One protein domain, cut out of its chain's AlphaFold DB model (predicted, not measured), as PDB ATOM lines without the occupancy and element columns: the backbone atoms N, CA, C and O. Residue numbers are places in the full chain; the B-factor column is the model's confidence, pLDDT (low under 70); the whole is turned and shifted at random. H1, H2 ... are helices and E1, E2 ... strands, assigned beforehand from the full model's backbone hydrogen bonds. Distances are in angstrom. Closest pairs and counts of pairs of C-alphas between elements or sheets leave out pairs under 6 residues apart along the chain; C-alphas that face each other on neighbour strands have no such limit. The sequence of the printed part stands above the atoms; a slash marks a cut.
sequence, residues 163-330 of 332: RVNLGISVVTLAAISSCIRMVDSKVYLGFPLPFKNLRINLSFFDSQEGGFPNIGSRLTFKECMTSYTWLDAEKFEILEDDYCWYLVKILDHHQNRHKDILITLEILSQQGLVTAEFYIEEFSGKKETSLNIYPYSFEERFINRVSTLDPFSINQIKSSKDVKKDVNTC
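Overview. This is residues 163 to 330 of the 332 residues of an uncharacterized protein of Desulfitobacterium chlororespirans DSM 11544 (UniProt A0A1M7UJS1). Picture a sandwich whose two four-stranded sheets, E4 E2 E1 E7 and E3 E5 E6 E8, are only partly face to face, with their strands crossed. H1 packs along E6 on one face of the longer-stranded sheet, H2 is over the opposite face, and H3 lies off the ends of the long strands, with residues 321 to 326 standing free. The printed part has 168 residues, with three named helices and eight named strands in the order H1 E1 E2 E3 H2 E4 E5 E6 E7 E8 H3. Both sheets are antiparallel throughout, in the orders E4 E2 E1 E7 and E3 E5 E6 E8, and the class is mixed, helices and strands. The whole is compact, with a radius of gyration of the C-alphas of 17.7 A and spans of 55 by 37 by 29 A.

Arrangement. Look first at H1, residues 170 to 177, and the sheet of E3, residues 199 to 206, E5, residues 260 to 268, E6, residues 272 to 281, and E8, residues 295 to 302. H1 is over E6 at a height over the sheet of 7.8 A and runs along the strands, at 7 degrees to E6 on the local plane. Their closest C-alphas, those of Ala 175 and Ala 276, are 5.8 A apart. E3 and E8 are the edge strands of this strongly twisted sheet. Its backbone pairs within hydrogen-bond range include N 201 and O 266 at 2.9 A for E3 and E5, N 265 and O 276 at 2.8 A for the hairpin E5 and E6, and N 275 and O 299 at 2.9 A for E6 and E8. Next find E1, residues 179 to 183, E2, residues 186 to 191, E4, residues 244 to 250, and E7, residues 291 to 293, the other sheet; H1 only grazes it with residues 173 to 177. Here look at N 181 and O 188, 2.9 A, in the hairpin E1 and E2, N 246 and O 189, 2.8 A, between E4 and E2, and N 180 and O 293, 2.8 A, between E1 and E7. The two sheets form a sandwich, two sheets face to face, with the facing parts 10.2 A centre to centre and the strands of one at 50 degrees to those of the other. E7 runs on into E8 across a break of 1 residue, at 38 degrees. H2, residues 221 to 227, is on the opposite face of the first sheet from H1, 9.4 A high; it runs across the strands, at 77 degrees to E3 on the local plane. H3, residues 311 to 328, is on neither sheet and has a kink of 60 degrees near residue 319. In H1 every O i to N i+4 pair is within hydrogen-bond range, against 2 of 3 in H2 and 6 of 14 in H3, where 8 of 15 O i to N i+3 pairs are.

Along the chain. Find C-alpha 170 at (-3.606, 22.144, 13.262), where H1 begins its 10.4 A; E1 and E2 follow. E3 covers 23.7 A, H2 10.4 A and E4 17.8 A. E5 covers 26.0 A, and E6, the longest strand by residues, runs 29.5 A from C-alpha 272 at (-12.080, 25.422, 11.071). After E7, E8 covers 19.1 A, and H3 ends 25.2 A from its start, at C-alpha 328, (-14.564, 42.252, 5.871).

Size, cuts and confidence. The two C-alphas farthest apart, those of Lys 287 and Lys 321, are 55.0 A from each other. The printed part has no cut. The long links are residues 207 to 220 and residues 228 to 243. Mean pLDDT of the printed part is 75.3; it is under 70 at residues 164 to 165, 207 to 225, 253 to 259, 282 to 289 and 303 to 330.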
ATOM      1  N   ARG A 163      -2.381  30.014  11.651       85.56
ATOM      2  CA  ARG A 163      -1.636  29.936  10.391       85.56
ATOM      3  C   ARG A 163      -2.418  29.136   9.352       85.56
ATOM      4  O   ARG A 163      -2.333  27.912   9.249       85.56
ATOM      5  N   VAL A 164      -3.194  29.849   8.542       68.12
ATOM      6  CA  VAL A 164      -3.895  29.282   7.381       68.12
ATOM      7  C   VAL A 164      -2.884  29.043   6.241       68.12
ATOM      8  O   VAL A 164      -2.056  29.909   5.967       68.12
ATOM      9  N   ASN A 165      -2.980  27.897   5.547       67.44
ATOM     10  CA  ASN A 165      -2.189  27.476   4.361       67.44
ATOM     11  C   ASN A 165      -0.907  26.644   4.577       67.44
ATOM     12  O   ASN A 165      -0.090  26.548   3.662       67.44
ATOM     13  N   LEU A 166      -0.738  25.969   5.714       72.69
ATOM     14  CA  LEU A 166       0.437  25.108   5.941       72.69
ATOM     15  C   LEU A 166       0.319  23.687   5.363       72.69
ATOM     16  O   LEU A 166       1.240  22.887   5.486       72.69
ATOM     17  N   GLY A 167      -0.822  23.343   4.758       78.94
ATOM     18  CA  GLY A 167      -1.112  21.978   4.299       78.94
ATOM     19  C   GLY A 167      -1.474  20.998   5.425       78.94
ATOM     20  O   GLY A 167      -1.936  19.901   5.132       78.94
ATOM     21  N   ILE A 168      -1.346  21.414   6.688       87.12
ATOM     22  CA  ILE A 168      -1.770  20.681   7.886       87.12
ATOM     23  C   ILE A 168      -2.922  21.445   8.542       87.12
ATOM     24  O   ILE A 168      -2.865  22.668   8.673       87.12
ATOM     25  N   SER A 169      -3.966  20.723   8.951       90.31
ATOM     26  CA  SER A 169      -5.027  21.264   9.803       90.31
ATOM     27  C   SER A 169      -4.619  21.082  11.263       90.31
ATOM     28  O   SER A 169      -4.741  19.992  11.817       90.31
ATOM     29  N   VAL A 170      -4.083  22.141  11.869       93.00
ATOM     30  CA  VAL A 170      -3.606  22.144  13.262       93.00
ATOM     31  C   VAL A 170      -4.772  21.906  14.215       93.00
ATOM     32  O   VAL A 170      -4.643  21.131  15.156       93.00
ATOM     33  N   VAL A 171      -5.933  22.503  13.928       93.25
ATOM     34  CA  VAL A 171      -7.164  22.285  14.704       93.25
ATOM     35  C   VAL A 171      -7.599  20.817  14.685       93.25
ATOM     36  O   VAL A 171      -7.932  20.261  15.728       93.25
ATOM     37  N   THR A 172      -7.511  20.156  13.527       92.44
ATOM     38  CA  THR A 172      -7.795  18.720  13.415       92.44
ATOM     39  C   THR A 172      -6.785  17.908  14.193       92.44
ATOM     40  O   THR A 172      -7.172  17.038  14.966       92.44
ATOM     41  N   LEU A 173      -5.496  18.193  13.995       93.12
ATOM     42  CA  LEU A 173      -4.417  17.475  14.655       93.12
ATOM     43  C   LEU A 173      -4.570  17.557  16.176       93.12
ATOM     44  O   LEU A 173      -4.458  16.540  16.855       93.12
ATOM     45  N   ALA A 174      -4.898  18.739  16.702       94.62
ATOM     46  CA  ALA A 174      -5.196  18.946  18.111       94.62
ATOM     47  C   ALA A 174      -6.410  18.126  18.565       94.62
ATOM     48  O   ALA A 174      -6.329  17.449  19.585       94.62
ATOM     49  N   ALA A 175      -7.502  18.123  17.797       93.50
ATOM     50  CA  ALA A 175      -8.715  17.384  18.144       93.50
ATOM     51  C   ALA A 175      -8.477  15.869  18.213       93.50
ATOM     52  O   ALA A 175      -8.767  15.254  19.237       93.50
ATOM     53  N   ILE A 176      -7.880  15.269  17.180       91.50
ATOM     54  CA  ILE A 176      -7.671  13.811  17.124       91.50
ATOM     55  C   ILE A 176      -6.610  13.307  18.104       91.50
ATOM     56  O   ILE A 176      -6.606  12.133  18.465       91.50
ATOM     57  N   SER A 177      -5.668  14.172  18.484       93.38
ATOM     58  CA  SER A 177      -4.562  13.809  19.370       93.38
ATOM     59  C   SER A 177      -4.819  14.184  20.824       93.38
ATOM     60  O   SER A 177      -4.021  13.835  21.692       93.38
ATOM     61  N   SER A 178      -5.925  14.880  21.090       94.69
ATOM     62  CA  SER A 178      -6.321  15.250  22.439       94.69
ATOM     63  C   SER A 178      -6.669  14.028  23.292       94.69
ATOM     64  O   SER A 178      -6.947  12.940  22.793       94.69
ATOM     65  N   CYS A 179      -6.618  14.199  24.606       93.69
ATOM     66  CA  CYS A 179      -6.922  13.164  25.584       93.69
ATOM     67  C   CYS A 179      -7.703  13.789  26.736       93.69
ATOM     68  O   CYS A 179      -7.384  14.891  27.169       93.69
ATOM     69  N   ILE A 180      -8.711  13.106  27.261       93.44
ATOM     70  CA  ILE A 180      -9.390  13.528  28.484       93.44
ATOM     71  C   ILE A 180      -8.881  12.665  29.626       93.44
ATOM     72  O   ILE A 180      -8.946  11.439  29.557       93.44
ATOM     73  N   ARG A 181      -8.405  13.306  30.693       91.81
ATOM     74  CA  ARG A 181      -8.017  12.632  31.929       91.81
ATOM     75  C   ARG A 181      -8.934  13.056  33.058       91.81
ATOM     76  O   ARG A 181      -9.100  14.244  33.327       91.81
ATOM     77  N   MET A 182      -9.502  12.074  33.741       88.94
ATOM     78  CA  MET A 182     -10.266  12.299  34.966       88.94
ATOM     79  C   MET A 182      -9.426  11.876  36.166       88.94
ATOM     80  O   MET A 182      -8.969  10.734  36.226       88.94
ATOM     81  N   VAL A 183      -9.213  12.802  37.101       87.19
ATOM     82  CA  VAL A 183      -8.541  12.549  38.382       87.19
ATOM     83  C   VAL A 183      -9.434  13.092  39.487       87.19
ATOM     84  O   VAL A 183      -9.672  14.297  39.563       87.19
ATOM     85  N   ASP A 184      -9.951  12.200  40.329       84.88
ATOM     86  CA  ASP A 184     -10.932  12.514  41.372       84.88
ATOM     87  C   ASP A 184     -12.184  13.219  40.815       84.88
ATOM     88  O   ASP A 184     -13.010  12.607  40.142       84.88
ATOM     89  N   SER A 185     -12.320  14.518  41.092       84.81
ATOM     90  CA  SER A 185     -13.390  15.391  40.601       84.81
ATOM     91  C   SER A 185     -12.918  16.334  39.497       84.81
ATOM     92  O   SER A 185     -13.660  17.226  39.108       84.81
ATOM     93  N   LYS A 186     -11.682  16.229  39.017       90.06
ATOM     94  CA  LYS A 186     -11.122  17.159  38.036       90.06
ATOM     95  C   LYS A 186     -11.061  16.505  36.663       90.06
ATOM     96  O   LYS A 186     -10.549  15.396  36.515       90.06
ATOM     97  N   VAL A 187     -11.569  17.217  35.663       90.62
ATOM     98  CA  VAL A 187     -11.492  16.837  34.253       90.62
ATOM     99  C   VAL A 187     -10.439  17.700  33.580       90.62
ATOM    100  O   VAL A 187     -10.577  18.926  33.495       90.62
ATOM    101  N   TYR A 188      -9.406  17.033  33.092       93.44
ATOM    102  CA  TYR A 188      -8.312  17.625  32.353       93.44
ATOM    103  C   TYR A 188      -8.430  17.283  30.871       93.44
ATOM    104  O   TYR A 188      -8.765  16.155  30.508       93.44
ATOM    105  N   LEU A 189      -8.112  18.254  30.024       95.25
ATOM    106  CA  LEU A 189      -7.911  18.073  28.594       95.25
ATOM    107  C   LEU A 189      -6.412  18.131  28.314       95.25
ATOM    108  O   LEU A 189      -5.760  19.115  28.641       95.25
ATOM    109  N   GLY A 190      -5.868  17.068  27.753       94.69
ATOM    110  CA  GLY A 190      -4.464  16.906  27.426       94.69
ATOM    111  C   GLY A 190      -4.233  17.023  25.932       94.69
ATOM    112  O   GLY A 190      -5.019  16.504  25.139       94.69
ATOM    113  N   PHE A 191      -3.115  17.631  25.551       95.38
ATOM    114  CA  PHE A 191      -2.602  17.601  24.182       95.38
ATOM    115  C   PHE A 191      -1.144  17.138  24.174       95.38
ATOM    116  O   PHE A 191      -0.407  17.485  25.094       95.38
ATOM    117  N   PRO A 192      -0.689  16.406  23.145       93.75
ATOM    118  CA  PRO A 192       0.714  16.001  23.038       93.75
ATOM    119  C   PRO A 192       1.644  17.177  22.709       93.75
ATOM    120  O   PRO A 192       2.856  17.064  22.842       93.75
ATOM    121  N   LEU A 193       1.090  18.292  22.224       93.94
ATOM    122  CA  LEU A 193       1.817  19.499  21.851       93.94
ATOM    123  C   LEU A 193       1.124  20.728  22.459       93.94
ATOM    124  O   LEU A 193      -0.105  20.733  22.583       93.94
ATOM    125  N   PRO A 194       1.871  21.799  22.779       93.25
ATOM    126  CA  PRO A 194       1.307  23.055  23.262       93.25
ATOM    127  C   PRO A 194       0.728  23.866  22.092       93.25
ATOM    128  O   PRO A 194       1.313  24.855  21.642       93.25
ATOM    129  N   PHE A 195      -0.408  23.414  21.558       94.00
ATOM    130  CA  PHE A 195      -1.103  24.104  20.472       94.00
ATOM    131  C   PHE A 195      -1.519  25.520  20.886       94.00
ATOM    132  O   PHE A 195      -1.976  25.756  22.005       94.00
ATOM    133  N   LYS A 196      -1.380  26.468  19.958       94.06
ATOM    134  CA  LYS A 196      -1.683  27.889  20.152       94.06
ATOM    135  C   LYS A 196      -2.921  28.290  19.365       94.06
ATOM    136  O   LYS A 196      -3.238  27.700  18.332       94.06
ATOM    137  N   ASN A 197      -3.578  29.343  19.845       93.25
ATOM    138  CA  ASN A 197      -4.733  29.965  19.199       93.25
ATOM    139  C   ASN A 197      -5.918  29.006  18.991       93.25
ATOM    140  O   ASN A 197      -6.646  29.084  18.002       93.25
ATOM    141  N   LEU A 198      -6.122  28.103  19.952       93.38
ATOM    142  CA  LEU A 198      -7.292  27.235  20.009       93.38
ATOM    143  C   LEU A 198      -8.325  27.799  20.981       93.38
ATOM    144  O   LEU A 198      -7.990  28.279  22.069       93.38
ATOM    145  N   ARG A 199      -9.595  27.681  20.605       93.44
ATOM    146  CA  ARG A 199     -10.720  27.855  21.521       93.44
ATOM    147  C   ARG A 199     -11.438  26.529  21.673       93.44
ATOM    148  O   ARG A 199     -11.630  25.833  20.679       93.44
ATOM    149  N   ILE A 200     -11.831  26.190  22.891       93.38
ATOM    150  CA  ILE A 200     -12.452  24.907  23.202       93.38
ATOM    151  C   ILE A 200     -13.838  25.094  23.817       93.38
ATOM    152  O   ILE A 200     -14.103  26.066  24.525       93.38
ATOM    153  N   ASN A 201     -14.715  24.135  23.567       92.06
ATOM    154  CA  ASN A 201     -15.967  23.966  24.285       92.06
ATOM    155  C   ASN A 201     -16.135  22.480  24.606       92.06
ATOM    156  O   ASN A 201     -16.054  21.638  23.715       92.06
ATOM    157  N   LEU A 202     -16.320  22.159  25.885       90.12
ATOM    158  CA  LEU A 202     -16.445  20.785  26.360       90.12
ATOM    159  C   LEU A 202     -17.856  20.568  26.899       90.12
ATOM    160  O   LEU A 202     -18.265  21.204  27.874       90.12
ATOM    161  N   SER A 203     -18.584  19.644  26.282       89.00
ATOM    162  CA  SER A 203     -19.956  19.297  26.653       89.00
ATOM    163  C   SER A 203     -20.049  17.833  27.074       89.00
ATOM    164  O   SER A 203     -19.330  16.981  26.562       89.00
ATOM    165  N   PHE A 204     -20.898  17.560  28.065       85.62
ATOM    166  CA  PHE A 204     -21.086  16.237  28.658       85.62
ATOM    167  C   PHE A 204     -22.540  15.833  28.445       85.62
ATOM    168  O   PHE A 204     -23.433  16.591  28.832       85.62
ATOM    169  N   PHE A 205     -22.763  14.657  27.871       83.38
ATOM    170  CA  PHE A 205     -24.087  14.110  27.602       83.38
ATOM    171  C   PHE A 205     -24.266  12.793  28.345       83.38
ATOM    172  O   PHE A 205     -23.425  11.893  28.253       83.38
ATOM    173  N   ASP A 206     -25.374  12.690  29.076       76.94
ATOM    174  CA  ASP A 206     -25.804  11.434  29.672       76.94
ATOM    175  C   ASP A 206     -26.621  10.644  28.646       76.94
ATOM    176  O   ASP A 206     -27.568  11.157  28.043       76.94
ATOM    177  N   SER A 207     -26.262   9.376  28.459       68.06
ATOM    178  CA  SER A 207     -26.931   8.459  27.527       68.06
ATOM    179  C   SER A 207     -28.441   8.315  27.782       68.06
ATOM    180  O   SER A 207     -29.190   7.967  26.867       68.06
ATOM    181  N   GLN A 208     -28.913   8.615  29.001       65.31
ATOM    182  CA  GLN A 208     -30.328   8.512  29.373       65.31
ATOM    183  C   GLN A 208     -31.219   9.630  28.813       65.31
ATOM    184  O   GLN A 208     -32.432   9.433  28.726       65.31
ATOM    185  N   GLU A 209     -30.667  10.774  28.393       62.72
ATOM    186  CA  GLU A 209     -31.479  11.913  27.928       62.72
ATOM    187  C   GLU A 209     -32.017  11.763  26.491       62.72
ATOM    188  O   GLU A 209     -32.767  12.615  26.020       62.72
ATOM    189  N   GLY A 210     -31.721  10.657  25.796       51.59
ATOM    190  CA  GLY A 210     -32.454  10.209  24.598       51.59
ATOM    191  C   GLY A 210     -32.403  11.129  23.367       51.59
ATOM    192  O   GLY A 210     -33.019  10.817  22.349       51.59
ATOM    193  N   GLY A 211     -31.669  12.238  23.424       57.03
ATOM    194  CA  GLY A 211     -31.483  13.162  22.317       57.03
ATOM    195  C   GLY A 211     -30.005  13.417  22.085       57.03
ATOM    196  O   GLY A 211     -29.372  14.097  22.885       57.03
ATOM    197  N   PHE A 212     -29.465  12.932  20.963       54.41
ATOM    198  CA  PHE A 212     -28.219  13.489  20.448       54.41
ATOM    199  C   PHE A 212     -28.491  14.957  20.126       54.41
ATOM    200  O   PHE A 212     -29.374  15.253  19.308       54.41
ATOM    201  N   PRO A 213     -27.808  15.898  20.784       54.44
ATOM    202  CA  PRO A 213     -28.061  17.292  20.531       54.44
ATOM    203  C   PRO A 213     -27.603  17.581  19.105       54.44
ATOM    204  O   PRO A 213     -26.490  17.264  18.693       54.44
ATOM    205  N   ASN A 214     -28.514  18.155  18.322       50.94
ATOM    206  CA  ASN A 214     -28.293  18.520  16.928       50.94
ATOM    207  C   ASN A 214     -27.441  19.807  16.886       50.94
ATOM    208  O   ASN A 214     -27.892  20.869  16.445       50.94
ATOM    209  N   ILE A 215     -26.226  19.719  17.444       51.72
ATOM    210  CA  ILE A 215     -25.306  20.829  17.759       51.72
ATOM    211  C   ILE A 215     -24.880  21.572  16.493       51.72
ATOM    212  O   ILE A 215     -24.599  22.767  16.514       51.72
ATOM    213  N   GLY A 216     -24.961  20.908  15.343       49.28
ATOM    214  CA  GLY A 216     -24.595  21.507  14.076       49.28
ATOM    215  C   GLY A 216     -25.579  22.516  13.483       49.28
ATOM    216  O   GLY A 216     -25.259  23.047  12.423       49.28
ATOM    217  N   SER A 217     -26.758  22.749  14.073       46.31
ATOM    218  CA  SER A 217     -27.885  23.291  13.298       46.31
ATOM    219  C   SER A 217     -28.245  24.774  13.468       46.31
ATOM    220  O   SER A 217     -29.059  25.232  12.666       46.31
ATOM    221  N   ARG A 218     -27.704  25.566  14.418       45.75
ATOM    222  CA  ARG A 218     -28.249  26.939  14.628       45.75
ATOM    223  C   ARG A 218     -27.342  28.087  15.079       45.75
ATOM    224  O   ARG A 218     -27.837  29.209  15.060       45.75
ATOM    225  N   LEU A 219     -26.081  27.879  15.450       53.09
ATOM    226  CA  LEU A 219     -25.230  29.007  15.854       53.09
ATOM    227  C   LEU A 219     -24.421  29.534  14.673       53.09
ATOM    228  O   LEU A 219     -23.794  28.776  13.929       53.09
ATOM    229  N   THR A 220     -24.445  30.850  14.493       60.47
ATOM    230  CA  THR A 220     -23.540  31.510  13.551       60.47
ATOM    231  C   THR A 220     -22.110  31.407  14.089       60.47
ATOM    232  O   THR A 220     -21.886  31.486  15.294       60.47
ATOM    233  N   PHE A 221     -21.108  31.264  13.213       62.75
ATOM    234  CA  PHE A 221     -19.689  31.158  13.607       62.75
ATOM    235  C   PHE A 221     -19.250  32.261  14.598       62.75
ATOM    236  O   PHE A 221     -18.425  32.036  15.483       62.75
ATOM    237  N   LYS A 222     -19.858  33.449  14.485       63.78
ATOM    238  CA  LYS A 222     -19.645  34.598  15.371       63.78
ATOM    239  C   LYS A 222     -20.110  34.347  16.810       63.78
ATOM    240  O   LYS A 222     -19.414  34.750  17.737       63.78
ATOM    241  N   GLU A 223     -21.245  33.677  16.996       64.94
ATOM    242  CA  GLU A 223     -21.779  33.328  18.319       64.94
ATOM    243  C   GLU A 223     -20.924  32.243  18.987       64.94
ATOM    244  O   GLU A 223     -20.587  32.374  20.166       64.94
ATOM    245  N   CYS A 224     -20.462  31.244  18.220       63.38
ATOM    246  CA  CYS A 224     -19.524  30.225  18.710       63.38
ATOM    247  C   CYS A 224     -18.205  30.847  19.190       63.38
ATOM    248  O   CYS A 224     -17.705  30.515  20.260       63.38
ATOM    249  N   MET A 225     -17.655  31.816  18.453       65.00
ATOM    250  CA  MET A 225     -16.403  32.471  18.844       65.00
ATOM    251  C   MET A 225     -16.480  33.123  20.234       65.00
ATOM    252  O   MET A 225     -15.472  33.144  20.940       65.00
ATOM    253  N   THR A 226     -17.639  33.639  20.651       70.94
ATOM    254  CA  THR A 226     -17.788  34.300  21.960       70.94
ATOM    255  C   THR A 226     -18.027  33.351  23.130       70.94
ATOM    256  O   THR A 226     -17.750  33.732  24.264       70.94
ATOM    257  N   SER A 227     -18.529  32.138  22.885       78.19
ATOM    258  CA  SER A 227     -18.873  31.191  23.954       78.19
ATOM    259  C   SER A 227     -17.747  30.216  24.310       78.19
ATOM    260  O   SER A 227     -17.821  29.574  25.353       78.19
ATOM    261  N   TYR A 228     -16.719  30.090  23.465       83.88
ATOM    262  CA  TYR A 228     -15.637  29.121  23.661       83.88
ATOM    263  C   TYR A 228     -14.537  29.702  24.550       83.88
ATOM    264  O   TYR A 228     -14.194  30.886  24.460       83.88
ATOM    265  N   THR A 229     -13.939  28.854  25.381       87.19
ATOM    266  CA  THR A 229     -12.830  29.247  26.249       87.19
ATOM    267  C   THR A 229     -11.517  29.200  25.478       87.19
ATOM    268  O   THR A 229     -11.250  28.273  24.716       87.19
ATOM    269  N   TRP A 230     -10.680  30.220  25.651       90.19
ATOM    270  CA  TRP A 230      -9.342  30.225  25.067       90.19
ATOM    271  C   TRP A 230      -8.432  29.240  25.793       90.19
ATOM    272  O   TRP A 230      -8.345  29.265  27.023       90.19
ATOM    273  N   LEU A 231      -7.722  28.419  25.021       88.81
ATOM    274  CA  LEU A 231      -6.652  27.580  25.538       88.81
ATOM    275  C   LEU A 231      -5.384  28.435  25.674       88.81
ATOM    276  O   LEU A 231      -4.790  28.849  24.678       88.81
ATOM    277  N   ASP A 232      -4.993  28.740  26.906       86.69
ATOM    278  CA  ASP A 232      -3.782  29.512  27.181       86.69
ATOM    279  C   ASP A 232      -2.560  28.590  27.172       86.69
ATOM    280  O   ASP A 232      -2.353  27.837  28.120       86.69
ATOM    281  N   ALA A 233      -1.749  28.667  26.116       78.00
ATOM    282  CA  ALA A 233      -0.612  27.779  25.874       78.00
ATOM    283  C   ALA A 233       0.470  27.792  26.975       78.00
ATOM    284  O   ALA A 233       1.359  26.945  26.943       78.00
ATOM    285  N   GLU A 234       0.418  28.719  27.936       83.25
ATOM    286  CA  GLU A 234       1.374  28.805  29.050       83.25
ATOM    287  C   GLU A 234       0.815  28.278  30.383       83.25
ATOM    288  O   GLU A 234       1.560  28.153  31.355       83.25
ATOM    289  N   LYS A 235      -0.482  27.948  30.458       86.88
ATOM    290  CA  LYS A 235      -1.163  27.561  31.710       86.88
ATOM    291  C   LYS A 235      -1.410  26.059  31.868       86.88
ATOM    292  O   LYS A 235      -2.269  25.669  32.656       86.88
ATOM    293  N   PHE A 236      -0.695  25.217  31.125       87.94
ATOM    294  CA  PHE A 236      -0.827  23.769  31.279       87.94
ATOM    295  C   PHE A 236      -0.006  23.232  32.452       87.94
ATOM    296  O   PHE A 236       1.063  23.741  32.789       87.94
ATOM    297  N   GLU A 237      -0.501  22.153  33.045       87.94
ATOM    298  CA  GLU A 237       0.212  21.350  34.030       87.94
ATOM    299  C   GLU A 237       0.895  20.175  33.317       87.94
ATOM    300  O   GLU A 237       0.317  19.542  32.428       87.94
ATOM    301  N   ILE A 238       2.136  19.881  33.701       84.69
ATOM    302  CA  ILE A 238       2.821  18.646  33.307       84.69
ATOM    303  C   ILE A 238       2.541  17.631  34.413       84.69
ATOM    304  O   ILE A 238       2.903  17.860  35.568       84.69
ATOM    305  N   LEU A 239       1.854  16.545  34.063       83.81
ATOM    306  CA  LEU A 239       1.572  15.438  34.977       83.81
ATOM    307  C   LEU A 239       2.623  14.328  34.776       83.81
ATOM    308  O   LEU A 239       3.757  14.602  34.399       83.81
ATOM    309  N   GLU A 240       2.276  13.070  35.051       80.25
ATOM    310  CA  GLU A 240       3.196  11.924  34.943       80.25
ATOM    311  C   GLU A 240       3.538  11.517  33.493       80.25
ATOM    312  O   GLU A 240       4.375  10.643  33.282       80.25
ATOM    313  N   ASP A 241       2.890  12.116  32.493       83.00
ATOM    314  CA  ASP A 241       3.051  11.813  31.071       83.00
ATOM    315  C   ASP A 241       3.368  13.052  30.219       83.00
ATOM    316  O   ASP A 241       3.220  14.190  30.656       83.00
ATOM    317  N   ASP A 242       3.780  12.811  28.970       83.38
ATOM    318  CA  ASP A 242       4.255  13.825  28.012       83.38
ATOM    319  C   ASP A 242       3.126  14.686  27.396       83.38
ATOM    320  O   ASP A 242       3.207  15.105  26.242       83.38
ATOM    321  N   TYR A 243       2.039  14.923  28.136       90.50
ATOM    322  CA  TYR A 243       0.902  15.730  27.688       90.50
ATOM    323  C   TYR A 243       0.860  17.080  28.415       90.50
ATOM    324  O   TYR A 243       1.106  17.183  29.617       90.50
ATOM    325  N   CYS A 244       0.477  18.119  27.679       92.94
ATOM    326  CA  CYS A 244       0.112  19.425  28.214       92.94
ATOM    327  C   CYS A 244      -1.330  19.362  28.736       92.94
ATOM    328  O   CYS A 244      -2.261  19.346  27.925       92.94
ATOM    329  N   TRP A 245      -1.526  19.316  30.058       94.19
ATOM    330  CA  TRP A 245      -2.850  19.176  30.673       94.19
ATOM    331  C   TRP A 245      -3.475  20.510  31.069       94.19
ATOM    332  O   TRP A 245      -2.885  21.307  31.794       94.19
ATOM    333  N   TYR A 246      -4.721  20.713  30.665       93.94
ATOM    334  CA  TYR A 246      -5.519  21.896  30.956       93.94
ATOM    335  C   TYR A 246      -6.716  21.497  31.812       93.94
ATOM    336  O   TYR A 246      -7.516  20.656  31.406       93.94
ATOM    337  N   LEU A 247      -6.861  22.088  32.998       92.12
ATOM    338  CA  LEU A 247      -8.044  21.870  33.830       92.12
ATOM    339  C   LEU A 247      -9.257  22.539  33.173       92.12
ATOM    340  O   LEU A 247      -9.317  23.765  33.087       92.12
ATOM    341  N   VAL A 248     -10.233  21.742  32.733       90.81
ATOM    342  CA  VAL A 248     -11.420  22.260  32.029       90.81
ATOM    343  C   VAL A 248     -12.629  22.347  32.952       90.81
ATOM    344  O   VAL A 248     -13.404  23.298  32.868       90.81
ATOM    345  N   LYS A 249     -12.816  21.361  33.839       88.50
ATOM    346  CA  LYS A 249     -14.000  21.302  34.702       88.50
ATOM    347  C   LYS A 249     -13.716  20.595  36.021       88.50
ATOM    348  O   LYS A 249     -12.948  19.639  36.066       88.50
ATOM    349  N   ILE A 250     -14.386  21.040  37.081       88.06
ATOM    350  CA  ILE A 250     -14.487  20.320  38.352       88.06
ATOM    351  C   ILE A 250     -15.910  19.755  38.436       88.06
ATOM    352  O   ILE A 250     -16.881  20.491  38.268       88.06
ATOM    353  N   LEU A 251     -16.032  18.443  38.604       83.69
ATOM    354  CA  LEU A 251     -17.280  17.707  38.743       83.69
ATOM    355  C   LEU A 251     -17.739  17.732  40.201       83.69
ATOM    356  O   LEU A 251     -16.987  17.380  41.113       83.69
ATOM    357  N   ASP A 252     -19.001  18.079  40.421       79.50
ATOM    358  CA  ASP A 252     -19.602  17.992  41.745       79.50
ATOM    359  C   ASP A 252     -19.868  16.524  42.102       79.50
ATOM    360  O   ASP A 252     -20.623  15.814  41.437       79.50
ATOM    361  N   HIS A 253     -19.251  16.062  43.191       66.31
ATOM    362  CA  HIS A 253     -19.290  14.669  43.663       66.31
ATOM    363  C   HIS A 253     -20.699  14.156  44.018       66.31
ATOM    364  O   HIS A 253     -20.880  12.968  44.279       66.31
ATOM    365  N   HIS A 254     -21.694  15.042  44.076       56.16
ATOM    366  CA  HIS A 254     -22.976  14.764  44.710       56.16
ATOM    367  C   HIS A 254     -24.088  14.251  43.789       56.16
ATOM    368  O   HIS A 254     -25.125  13.863  44.326       56.16
ATOM    369  N   GLN A 255     -23.915  14.196  42.460       52.84
ATOM    370  CA  GLN A 255     -25.059  13.913  41.575       52.84
ATOM    371  C   GLN A 255     -24.980  12.688  40.654       52.84
ATOM    372  O   GLN A 255     -26.032  12.148  40.329       52.84
ATOM    373  N   ASN A 256     -23.816  12.156  40.282       53.50
ATOM    374  CA  ASN A 256     -23.774  11.386  39.031       53.50
ATOM    375  C   ASN A 256     -23.228   9.957  39.180       53.50
ATOM    376  O   ASN A 256     -22.038   9.703  39.019       53.50
ATOM    377  N   ARG A 257     -24.133   8.993  39.421       59.19
ATOM    378  CA  ARG A 257     -23.930   7.569  39.075       59.19
ATOM    379  C   ARG A 257     -24.357   7.338  37.617       59.19
ATOM    380  O   ARG A 257     -25.303   6.592  37.370       59.19
ATOM    381  N   HIS A 258     -23.719   8.010  36.662       58.59
ATOM    382  CA  HIS A 258     -23.998   7.766  35.242       58.59
ATOM    383  C   HIS A 258     -23.167   6.589  34.743       58.59
ATOM    384  O   HIS A 258     -21.996   6.456  35.099       58.59
ATOM    385  N   LYS A 259     -23.809   5.710  33.968       66.38
ATOM    386  CA  LYS A 259     -23.193   4.480  33.460       66.38
ATOM    387  C   LYS A 259     -22.397   4.701  32.180       66.38
ATOM    388  O   LYS A 259     -21.355   4.082  32.056       66.38
ATOM    389  N   ASP A 260     -22.807   5.643  31.332       70.44
ATOM    390  CA  ASP A 260     -22.100   5.985  30.098       70.44
ATOM    391  C   ASP A 260     -22.188   7.494  29.864       70.44
ATOM    392  O   ASP A 260     -23.282   8.070  29.898       70.44
ATOM    393  N   ILE A 261     -21.037   8.130  29.648       83.06
ATOM    394  CA  ILE A 261     -20.937   9.568  29.389       83.06
ATOM    395  C   ILE A 261     -20.303   9.751  28.015       83.06
ATOM    396  O   ILE A 261     -19.166   9.326  27.785       83.06
ATOM    397  N   LEU A 262     -21.034  10.412  27.120       86.19
ATOM    398  CA  LEU A 262     -20.481  10.929  25.876       86.19
ATOM    399  C   LEU A 262     -19.957  12.336  26.153       86.19
ATOM    400  O   LEU A 262     -20.697  13.202  26.622       86.19
ATOM    401  N   ILE A 263     -18.680  12.568  25.877       90.31
ATOM    402  CA  ILE A 263     -18.088  13.900  25.964       90.31
ATOM    403  C   ILE A 263     -17.806  14.380  24.553       90.31
ATOM    404  O   ILE A 263     -17.158  13.687  23.773       90.31
ATOM    405  N   THR A 264     -18.255  15.586  24.243       90.44
ATOM    406  CA  THR A 264     -17.989  16.226  22.959       90.44
ATOM    407  C   THR A 264     -17.084  17.426  23.192       90.44
ATOM    408  O   THR A 264     -17.423  18.342  23.949       90.44
ATOM    409  N   LEU A 265     -15.918  17.403  22.550       93.38
ATOM    410  CA  LEU A 265     -14.952  18.490  22.510       93.38
ATOM    411  C   LEU A 265     -15.063  19.197  21.169       93.38
ATOM    412  O   LEU A 265     -14.780  18.617  20.125       93.38
ATOM    413  N   GLU A 266     -15.407  20.469  21.197       92.81
ATOM    414  CA  GLU A 266     -15.370  21.321  20.022       92.81
ATOM    415  C   GLU A 266     -14.117  22.186  20.086       92.81
ATOM    416  O   GLU A 266     -13.907  22.902  21.066       92.81
ATOM    417  N   ILE A 267     -13.283  22.127  19.051       93.50
ATOM    418  CA  ILE A 267     -12.080  22.945  18.916       93.50
ATOM    419  C   ILE A 267     -12.252  23.883  17.729       93.50
ATOM    420  O   ILE A 267     -12.520  23.456  16.607       93.50
ATOM    421  N   LEU A 268     -12.069  25.172  17.984       91.94
ATOM    422  CA  LEU A 268     -12.270  26.244  17.027       91.94
ATOM    423  C   LEU A 268     -10.983  27.041  16.814       91.94
ATOM    424  O   LEU A 268     -10.313  27.426  17.775       91.94
ATOM    425  N   SER A 269     -10.680  27.337  15.552       91.25
ATOM    426  CA  SER A 269      -9.628  28.277  15.149       91.25
ATOM    427  C   SER A 269      -9.988  28.987  13.837       91.25
ATOM    428  O   SER A 269     -11.071  28.789  13.278       91.25
ATOM    429  N   GLN A 270      -9.070  29.794  13.295       87.25
ATOM    430  CA  GLN A 270      -9.226  30.374  11.954       87.25
ATOM    431  C   GLN A 270      -9.238  29.325  10.825       87.25
ATOM    432  O   GLN A 270      -9.686  29.621   9.713       87.25
ATOM    433  N   GLN A 271      -8.754  28.103  11.070       86.50
ATOM    434  CA  GLN A 271      -8.748  27.023  10.074       86.50
ATOM    435  C   GLN A 271     -10.124  26.353   9.935       86.50
ATOM    436  O   GLN A 271     -10.523  25.967   8.828       86.50
ATOM    437  N   GLY A 272     -10.863  26.221  11.035       88.38
ATOM    438  CA  GLY A 272     -12.080  25.422  11.071       88.38
ATOM    439  C   GLY A 272     -12.633  25.221  12.476       88.38
ATOM    440  O   GLY A 272     -12.038  25.638  13.470       88.38
ATOM    441  N   LEU A 273     -13.774  24.544  12.517       89.31
ATOM    442  CA  LEU A 273     -14.324  23.903  13.702       89.31
ATOM    443  C   LEU A 273     -14.108  22.397  13.547       89.31
ATOM    444  O   LEU A 273     -14.449  21.836  12.504       89.31
ATOM    445  N   VAL A 274     -13.554  21.747  14.562       90.94
ATOM    446  CA  VAL A 274     -13.450  20.288  14.614       90.94
ATOM    447  C   VAL A 274     -14.084  19.809  15.903       90.94
ATOM    448  O   VAL A 274     -13.762  20.305  16.981       90.94
ATOM    449  N   THR A 275     -14.982  18.845  15.782       90.88
ATOM    450  CA  THR A 275     -15.668  18.231  16.911       90.88
ATOM    451  C   THR A 275     -15.094  16.837  17.110       90.88
ATOM    452  O   THR A 275     -15.089  16.056  16.170       90.88
ATOM    453  N   ALA A 276     -14.594  16.529  18.302       91.50
ATOM    454  CA  ALA A 276     -14.112  15.210  18.690       91.50
ATOM    455  C   ALA A 276     -15.021  14.624  19.772       91.50
ATOM    456  O   ALA A 276     -15.374  15.308  20.737       91.50
ATOM    457  N   GLU A 277     -15.394  13.359  19.622       90.75
ATOM    458  CA  GLU A 277     -16.248  12.653  20.575       90.75
ATOM    459  C   GLU A 277     -15.436  11.637  21.370       90.75
ATOM    460  O   GLU A 277     -14.631  10.881  20.824       90.75
ATOM    461  N   PHE A 278     -15.686  11.591  22.671       91.12
ATOM    462  CA  PHE A 278     -15.048  10.693  23.618       91.12
ATOM    463  C   PHE A 278     -16.123   9.865  24.297       91.12
ATOM    464  O   PHE A 278     -17.110  10.402  24.801       91.12
ATOM    465  N   TYR A 279     -15.901   8.559  24.343       88.31
ATOM    466  CA  TYR A 279     -16.826   7.625  24.964       88.31
ATOM    467  C   TYR A 279     -16.208   7.027  26.226       88.31
ATOM    468  O   TYR A 279     -15.077   6.533  26.197       88.31
ATOM    469  N   ILE A 280     -16.945   7.093  27.335       85.44
ATOM    470  CA  ILE A 280     -16.540   6.531  28.624       85.44
ATOM    471  C   ILE A 280     -17.475   5.377  28.961       85.44
ATOM    472  O   ILE A 280     -18.636   5.608  29.290       85.44
ATOM    473  N   GLU A 281     -16.939   4.158  28.923       74.12
ATOM    474  CA  GLU A 281     -17.610   2.961  29.436       74.12
ATOM    475  C   GLU A 281     -17.417   2.888  30.955       74.12
ATOM    476  O   GLU A 281     -16.287   2.762  31.432       74.12
ATOM    477  N   GLU A 282     -18.521   2.998  31.697       65.69
ATOM    478  CA  GLU A 282     -18.667   2.718  33.131       65.69
ATOM    479  C   GLU A 282     -17.543   3.262  34.043       65.69
ATOM    480  O   GLU A 282     -16.595   2.573  34.430       65.69
ATOM    481  N   PHE A 283     -17.689   4.520  34.483       63.81
ATOM    482  CA  PHE A 283     -16.804   5.109  35.491       63.81
ATOM    483  C   PHE A 283     -17.080   4.491  36.872       63.81
ATOM    484  O   PHE A 283     -17.925   4.948  37.647       63.81
ATOM    485  N   SER A 284     -16.350   3.426  37.205       58.72
ATOM    486  CA  SER A 284     -16.266   2.906  38.570       58.72
ATOM    487  C   SER A 284     -15.612   3.987  39.437       58.72
ATOM    488  O   SER A 284     -14.389   4.029  39.536       58.72
ATOM    489  N   GLY A 285     -16.410   4.850  40.074       57.59
ATOM    490  CA  GLY A 285     -15.979   5.941  40.967       57.59
ATOM    491  C   GLY A 285     -15.260   5.498  42.252       57.59
ATOM    492  O   GLY A 285     -15.416   6.108  43.309       57.59
ATOM    493  N   LYS A 286     -14.496   4.405  42.196       60.50
ATOM    494  CA  LYS A 286     -13.518   4.038  43.208       60.50
ATOM    495  C   LYS A 286     -12.417   5.099  43.185       60.50
ATOM    496  O   LYS A 286     -11.782   5.327  42.156       60.50
ATOM    497  N   LYS A 287     -12.236   5.747  44.337       56.75
ATOM    498  CA  LYS A 287     -11.152   6.698  44.603       56.75
ATOM    499  C   LYS A 287      -9.816   6.077  44.175       56.75
ATOM    500  O   LYS A 287      -9.605   4.902  44.460       56.75
ATOM    501  N   GLU A 288      -8.970   6.874  43.517       58.78
ATOM    502  CA  GLU A 288      -7.601   6.562  43.043       58.78
ATOM    503  C   GLU A 288      -7.418   5.974  41.629       58.78
ATOM    504  O   GLU A 288      -6.297   5.621  41.272       58.78
ATOM    505  N   THR A 289      -8.439   5.919  40.765       65.56
ATOM    506  CA  THR A 289      -8.211   5.536  39.353       65.56
ATOM    507  C   THR A 289      -8.146   6.758  38.436       65.56
ATOM    508  O   THR A 289      -9.125   7.485  38.288       65.56
ATOM    509  N   SER A 290      -6.981   6.996  37.823       79.81
ATOM    510  CA  SER A 290      -6.842   7.931  36.705       79.81
ATOM    511  C   SER A 290      -7.275   7.230  35.418       79.81
ATOM    512  O   SER A 290      -6.789   6.148  35.082       79.81
ATOM    513  N   LEU A 291      -8.227   7.826  34.701       85.38
ATOM    514  CA  LEU A 291      -8.717   7.291  33.432       85.38
ATOM    515  C   LEU A 291      -8.335   8.239  32.299       85.38
ATOM    516  O   LEU A 291      -8.735   9.401  32.319       85.38
ATOM    517  N   ASN A 292      -7.595   7.719  31.317       86.81
ATOM    518  CA  ASN A 292      -7.263   8.413  30.075       86.81
ATOM    519  C   ASN A 292      -8.216   7.958  28.970       86.81
ATOM    520  O   ASN A 292      -8.304   6.764  28.669       86.81
ATOM    521  N   ILE A 293      -8.911   8.912  28.368       89.38
ATOM    522  CA  ILE A 293      -9.938   8.690  27.356       89.38
ATOM    523  C   ILE A 293      -9.488   9.389  26.081       89.38
ATOM    524  O   ILE A 293      -9.125  10.562  26.098       89.38
ATOM    525  N   TYR A 294      -9.528   8.663  24.972       89.94
ATOM    526  CA  TYR A 294      -9.097   9.156  23.668       89.94
ATOM    527  C   TYR A 294     -10.303   9.352  22.742       89.94
ATOM    528  O   TYR A 294     -11.340   8.717  22.976       89.94
ATOM    529  N   PRO A 295     -10.186  10.199  21.705       87.56
ATOM    530  CA  PRO A 295     -11.249  10.424  20.743       87.56
ATOM    531  C   PRO A 295     -11.620   9.116  20.043       87.56
ATOM    532  O   PRO A 295     -10.751   8.384  19.568       87.56
ATOM    533  N   TYR A 296     -12.915   8.834  19.979       84.50
ATOM    534  CA  TYR A 296     -13.478   7.701  19.247       84.50
ATOM    535  C   TYR A 296     -13.901   8.102  17.827       84.50
ATOM    536  O   TYR A 296     -13.750   7.321  16.888       84.50
ATOM    537  N   SER A 297     -14.414   9.321  17.666       84.50
ATOM    538  CA  SER A 297     -14.846   9.875  16.385       84.50
ATOM    539  C   SER A 297     -14.471  11.358  16.305       84.50
ATOM    540  O   SER A 297     -14.193  12.000  17.324       84.50
ATOM    541  N   PHE A 298     -14.457  11.908  15.091       87.44
ATOM    542  CA  PHE A 298     -14.372  13.348  14.890       87.44
ATOM    543  C   PHE A 298     -15.117  13.789  13.621       87.44
ATOM    544  O   PHE A 298     -15.229  13.031  12.655       87.44
ATOM    545  N   GLU A 299     -15.597  15.031  13.616       85.31
ATOM    546  CA  GLU A 299     -16.221  15.703  12.474       85.31
ATOM    547  C   GLU A 299     -15.490  17.024  12.199       85.31
ATOM    548  O   GLU A 299     -15.288  17.839  13.101       85.31
ATOM    549  N   GLU A 300     -15.096  17.257  10.945       83.12
ATOM    550  CA  GLU A 300     -14.422  18.491  10.528       83.12
ATOM    551  C   GLU A 300     -15.367  19.412   9.760       83.12
ATOM    552  O   GLU A 300     -15.998  19.015   8.777       83.12
ATOM    553  N   ARG A 301     -15.386  20.690  10.136       79.12
ATOM    554  CA  ARG A 301     -16.075  21.757   9.408       79.12
ATOM    555  C   ARG A 301     -15.087  22.862   9.085       79.12
ATOM    556  O   ARG A 301     -14.797  23.745   9.893       79.12
ATOM    557  N   PHE A 302     -14.551  22.812   7.871       72.12
ATOM    558  CA  PHE A 302     -13.612  23.821   7.397       72.12
ATOM    559  C   PHE A 302     -14.325  25.147   7.139       72.12
ATOM    560  O   PHE A 302     -15.319  25.199   6.420       72.12
ATOM    561  N   ILE A 303     -13.772  26.228   7.685       58.78
ATOM    562  CA  ILE A 303     -14.304  27.584   7.482       58.78
ATOM    563  C   ILE A 303     -13.635  28.245   6.270       58.78
ATOM    564  O   ILE A 303     -14.253  29.047   5.578       58.78
ATOM    565  N   ASN A 304     -12.386  27.861   5.969       56.16
ATOM    566  CA  ASN A 304     -11.544  28.547   4.984       56.16
ATOM    567  C   ASN A 304     -10.946  27.648   3.881       56.16
ATOM    568  O   ASN A 304     -10.099  28.114   3.115       56.16
ATOM    569  N   ARG A 305     -11.380  26.385   3.722       57.25
ATOM    570  CA  ARG A 305     -10.965  25.570   2.559       57.25
ATOM    571  C   ARG A 305     -11.748  25.983   1.311       57.25
ATOM    572  O   ARG A 305     -12.766  25.396   0.964       57.25
ATOM    573  N   VAL A 306     -11.240  26.981   0.593       54.09
ATOM    574  CA  VAL A 306     -11.662  27.243  -0.789       54.09
ATOM    575  C   VAL A 306     -10.946  26.234  -1.687       54.09
ATOM    576  O   VAL A 306      -9.843  26.495  -2.159       54.09
ATOM    577  N   SER A 307     -11.538  25.056  -1.888       56.00
ATOM    578  CA  SER A 307     -10.995  24.054  -2.809       56.00
ATOM    579  C   SER A 307     -11.801  24.046  -4.100       56.00
ATOM    580  O   SER A 307     -12.944  23.619  -4.135       56.00
ATOM    581  N   THR A 308     -11.200  24.446  -5.216       56.88
ATOM    582  CA  THR A 308     -11.865  24.360  -6.530       56.88
ATOM    583  C   THR A 308     -12.232  22.929  -6.937       56.88
ATOM    584  O   THR A 308     -13.027  22.747  -7.856       56.88
ATOM    585  N   LEU A 309     -11.660  21.927  -6.264       60.12
ATOM    586  CA  LEU A 309     -11.874  20.502  -6.504       60.12
ATOM    587  C   LEU A 309     -12.836  19.858  -5.501       60.12
ATOM    588  O   LEU A 309     -13.227  18.713  -5.706       60.12
ATOM    589  N   ASP A 310     -13.206  20.557  -4.427       58.88
ATOM    590  CA  ASP A 310     -14.189  20.054  -3.475       58.88
ATOM    591  C   ASP A 310     -15.601  20.427  -3.963       58.88
ATOM    592  O   ASP A 310     -15.975  21.607  -3.892       58.88
ATOM    593  N   PRO A 311     -16.402  19.454  -4.444       55.78
ATOM    594  CA  PRO A 311     -17.749  19.714  -4.943       55.78
ATOM    595  C   PRO A 311     -18.679  20.299  -3.867       55.78
ATOM    596  O   PRO A 311     -19.653  20.974  -4.209       55.78
ATOM    597  N   PHE A 312     -18.372  20.112  -2.578       50.69
ATOM    598  CA  PHE A 312     -19.140  20.682  -1.470       50.69
ATOM    599  C   PHE A 312     -18.771  22.147  -1.201       50.69
ATOM    600  O   PHE A 312     -19.649  22.961  -0.894       50.69
ATOM    601  N   SER A 313     -17.514  22.534  -1.426       50.31
ATOM    602  CA  SER A 313     -17.082  23.932  -1.308       50.31
ATOM    603  C   SER A 313     -17.613  24.821  -2.449       50.31
ATOM    604  O   SER A 313     -17.904  25.998  -2.234       50.31
ATOM    605  N   ILE A 314     -17.846  24.265  -3.647       50.53
ATOM    606  CA  ILE A 314     -18.463  24.985  -4.781       50.53
ATOM    607  C   ILE A 314     -19.876  25.470  -4.415       50.53
ATOM    608  O   ILE A 314     -20.273  26.583  -4.780       50.53
ATOM    609  N   ASN A 315     -20.612  24.680  -3.631       48.03
ATOM    610  CA  ASN A 315     -21.920  25.070  -3.110       48.03
ATOM    611  C   ASN A 315     -21.803  26.088  -1.964       48.03
ATOM    612  O   ASN A 315     -22.622  27.006  -1.884       48.03
ATOM    613  N   GLN A 316     -20.750  26.006  -1.142       46.59
ATOM    614  CA  GLN A 316     -20.458  27.031  -0.137       46.59
ATOM    615  C   GLN A 316     -20.058  28.374  -0.755       46.59
ATOM    616  O   GLN A 316     -20.422  29.395  -0.195       46.59
ATOM    617  N   ILE A 317     -19.395  28.434  -1.918       48.06
ATOM    618  CA  ILE A 317     -19.023  29.704  -2.583       48.06
ATOM    619  C   ILE A 317     -20.251  30.540  -2.992       48.06
ATOM    620  O   ILE A 317     -20.184  31.772  -3.025       48.06
ATOM    621  N   LYS A 318     -21.397  29.898  -3.261       47.75
ATOM    622  CA  LYS A 318     -22.668  30.607  -3.490       47.75
ATOM    623  C   LYS A 318     -23.241  31.222  -2.208       47.75
ATOM    624  O   LYS A 318     -23.855  32.274  -2.301       47.75
ATOM    625  N   SER A 319     -22.992  30.611  -1.048       47.16
ATOM    626  CA  SER A 319     -23.376  31.115   0.282       47.16
ATOM    627  C   SER A 319     -22.342  32.107   0.861       47.16
ATOM    628  O   SER A 319     -22.681  33.101   1.495       47.16
ATOM    629  N   SER A 320     -21.052  31.918   0.567       42.97
ATOM    630  CA  SER A 320     -19.948  32.686   1.152       42.97
ATOM    631  C   SER A 320     -19.718  34.055   0.514       42.97
ATOM    632  O   SER A 320     -18.983  34.862   1.079       42.97
ATOM    633  N   LYS A 321     -20.354  34.367  -0.625       45.50
ATOM    634  CA  LYS A 321     -20.414  35.752  -1.127       45.50
ATOM    635  C   LYS A 321     -21.172  36.678  -0.169       45.50
ATOM    636  O   LYS A 321     -20.815  37.853  -0.102       45.50
ATOM    637  N   ASP A 322     -22.118  36.144   0.601       46.50
ATOM    638  CA  ASP A 322     -22.800  36.886   1.662       46.50
ATOM    639  C   ASP A 322     -21.941  36.922   2.943       46.50
ATOM    640  O   ASP A 322     -21.733  37.987   3.515       46.50
ATOM    641  N   VAL A 323     -21.277  35.813   3.300       45.97
ATOM    642  CA  VAL A 323     -20.387  35.732   4.483       45.97
ATOM    643  C   VAL A 323     -19.104  36.577   4.348       45.97
ATOM    644  O   VAL A 323     -18.650  37.186   5.315       45.97
ATOM    645  N   LYS A 324     -18.505  36.681   3.151       44.22
ATOM    646  CA  LYS A 324     -17.309  37.521   2.906       44.22
ATOM    647  C   LYS A 324     -17.582  39.016   3.070       44.22
ATOM    648  O   LYS A 324     -16.646  39.760   3.357       44.22
ATOM    649  N   LYS A 325     -18.828  39.460   2.879       45.72
ATOM    650  CA  LYS A 325     -19.226  40.843   3.169       45.72
ATOM    651  C   LYS A 325     -19.178  41.108   4.673       45.72
ATOM    652  O   LYS A 325     -18.573  42.099   5.060       45.72
ATOM    653  N   ASP A 326     -19.686  40.181   5.482       41.38
ATOM    654  CA  ASP A 326     -19.740  40.318   6.943       41.38
ATOM    655  C   ASP A 326     -18.367  40.209   7.625       41.38
ATOM    656  O   ASP A 326     -18.089  40.939   8.581       41.38
ATOM    657  N   VAL A 327     -17.472  39.352   7.117       41.66
ATOM    658  CA  VAL A 327     -16.105  39.198   7.655       41.66
ATOM    659  C   VAL A 327     -15.249  40.446   7.396       41.66
ATOM    660  O   VAL A 327     -14.547  40.903   8.296       41.66
ATOM    661  N   ASN A 328     -15.345  41.055   6.209       39.84
ATOM    662  CA  ASN A 328     -14.564  42.252   5.871       39.84
ATOM    663  C   ASN A 328     -15.062  43.529   6.569       39.84
ATOM    664  O   ASN A 328     -14.272  44.443   6.782       39.84
ATOM    665  N   THR A 329     -16.337  43.603   6.960       41.47
ATOM    666  CA  THR A 329     -16.864  44.707   7.788       41.47
ATOM    667  C   THR A 329     -16.503  44.607   9.269       41.47
ATOM    668  O   THR A 329     -16.735  45.563   9.995       41.47
ATOM    669  N   CYS A 330     -15.964  43.473   9.729       37.78
ATOM    670  CA  CYS A 330     -15.558  43.283  11.127       37.78
ATOM    671  C   CYS A 330     -14.037  43.409  11.350       37.78
ATOM    672  O   CYS A 330     -13.593  43.344  12.493       37.78
TER     673      CYS A 330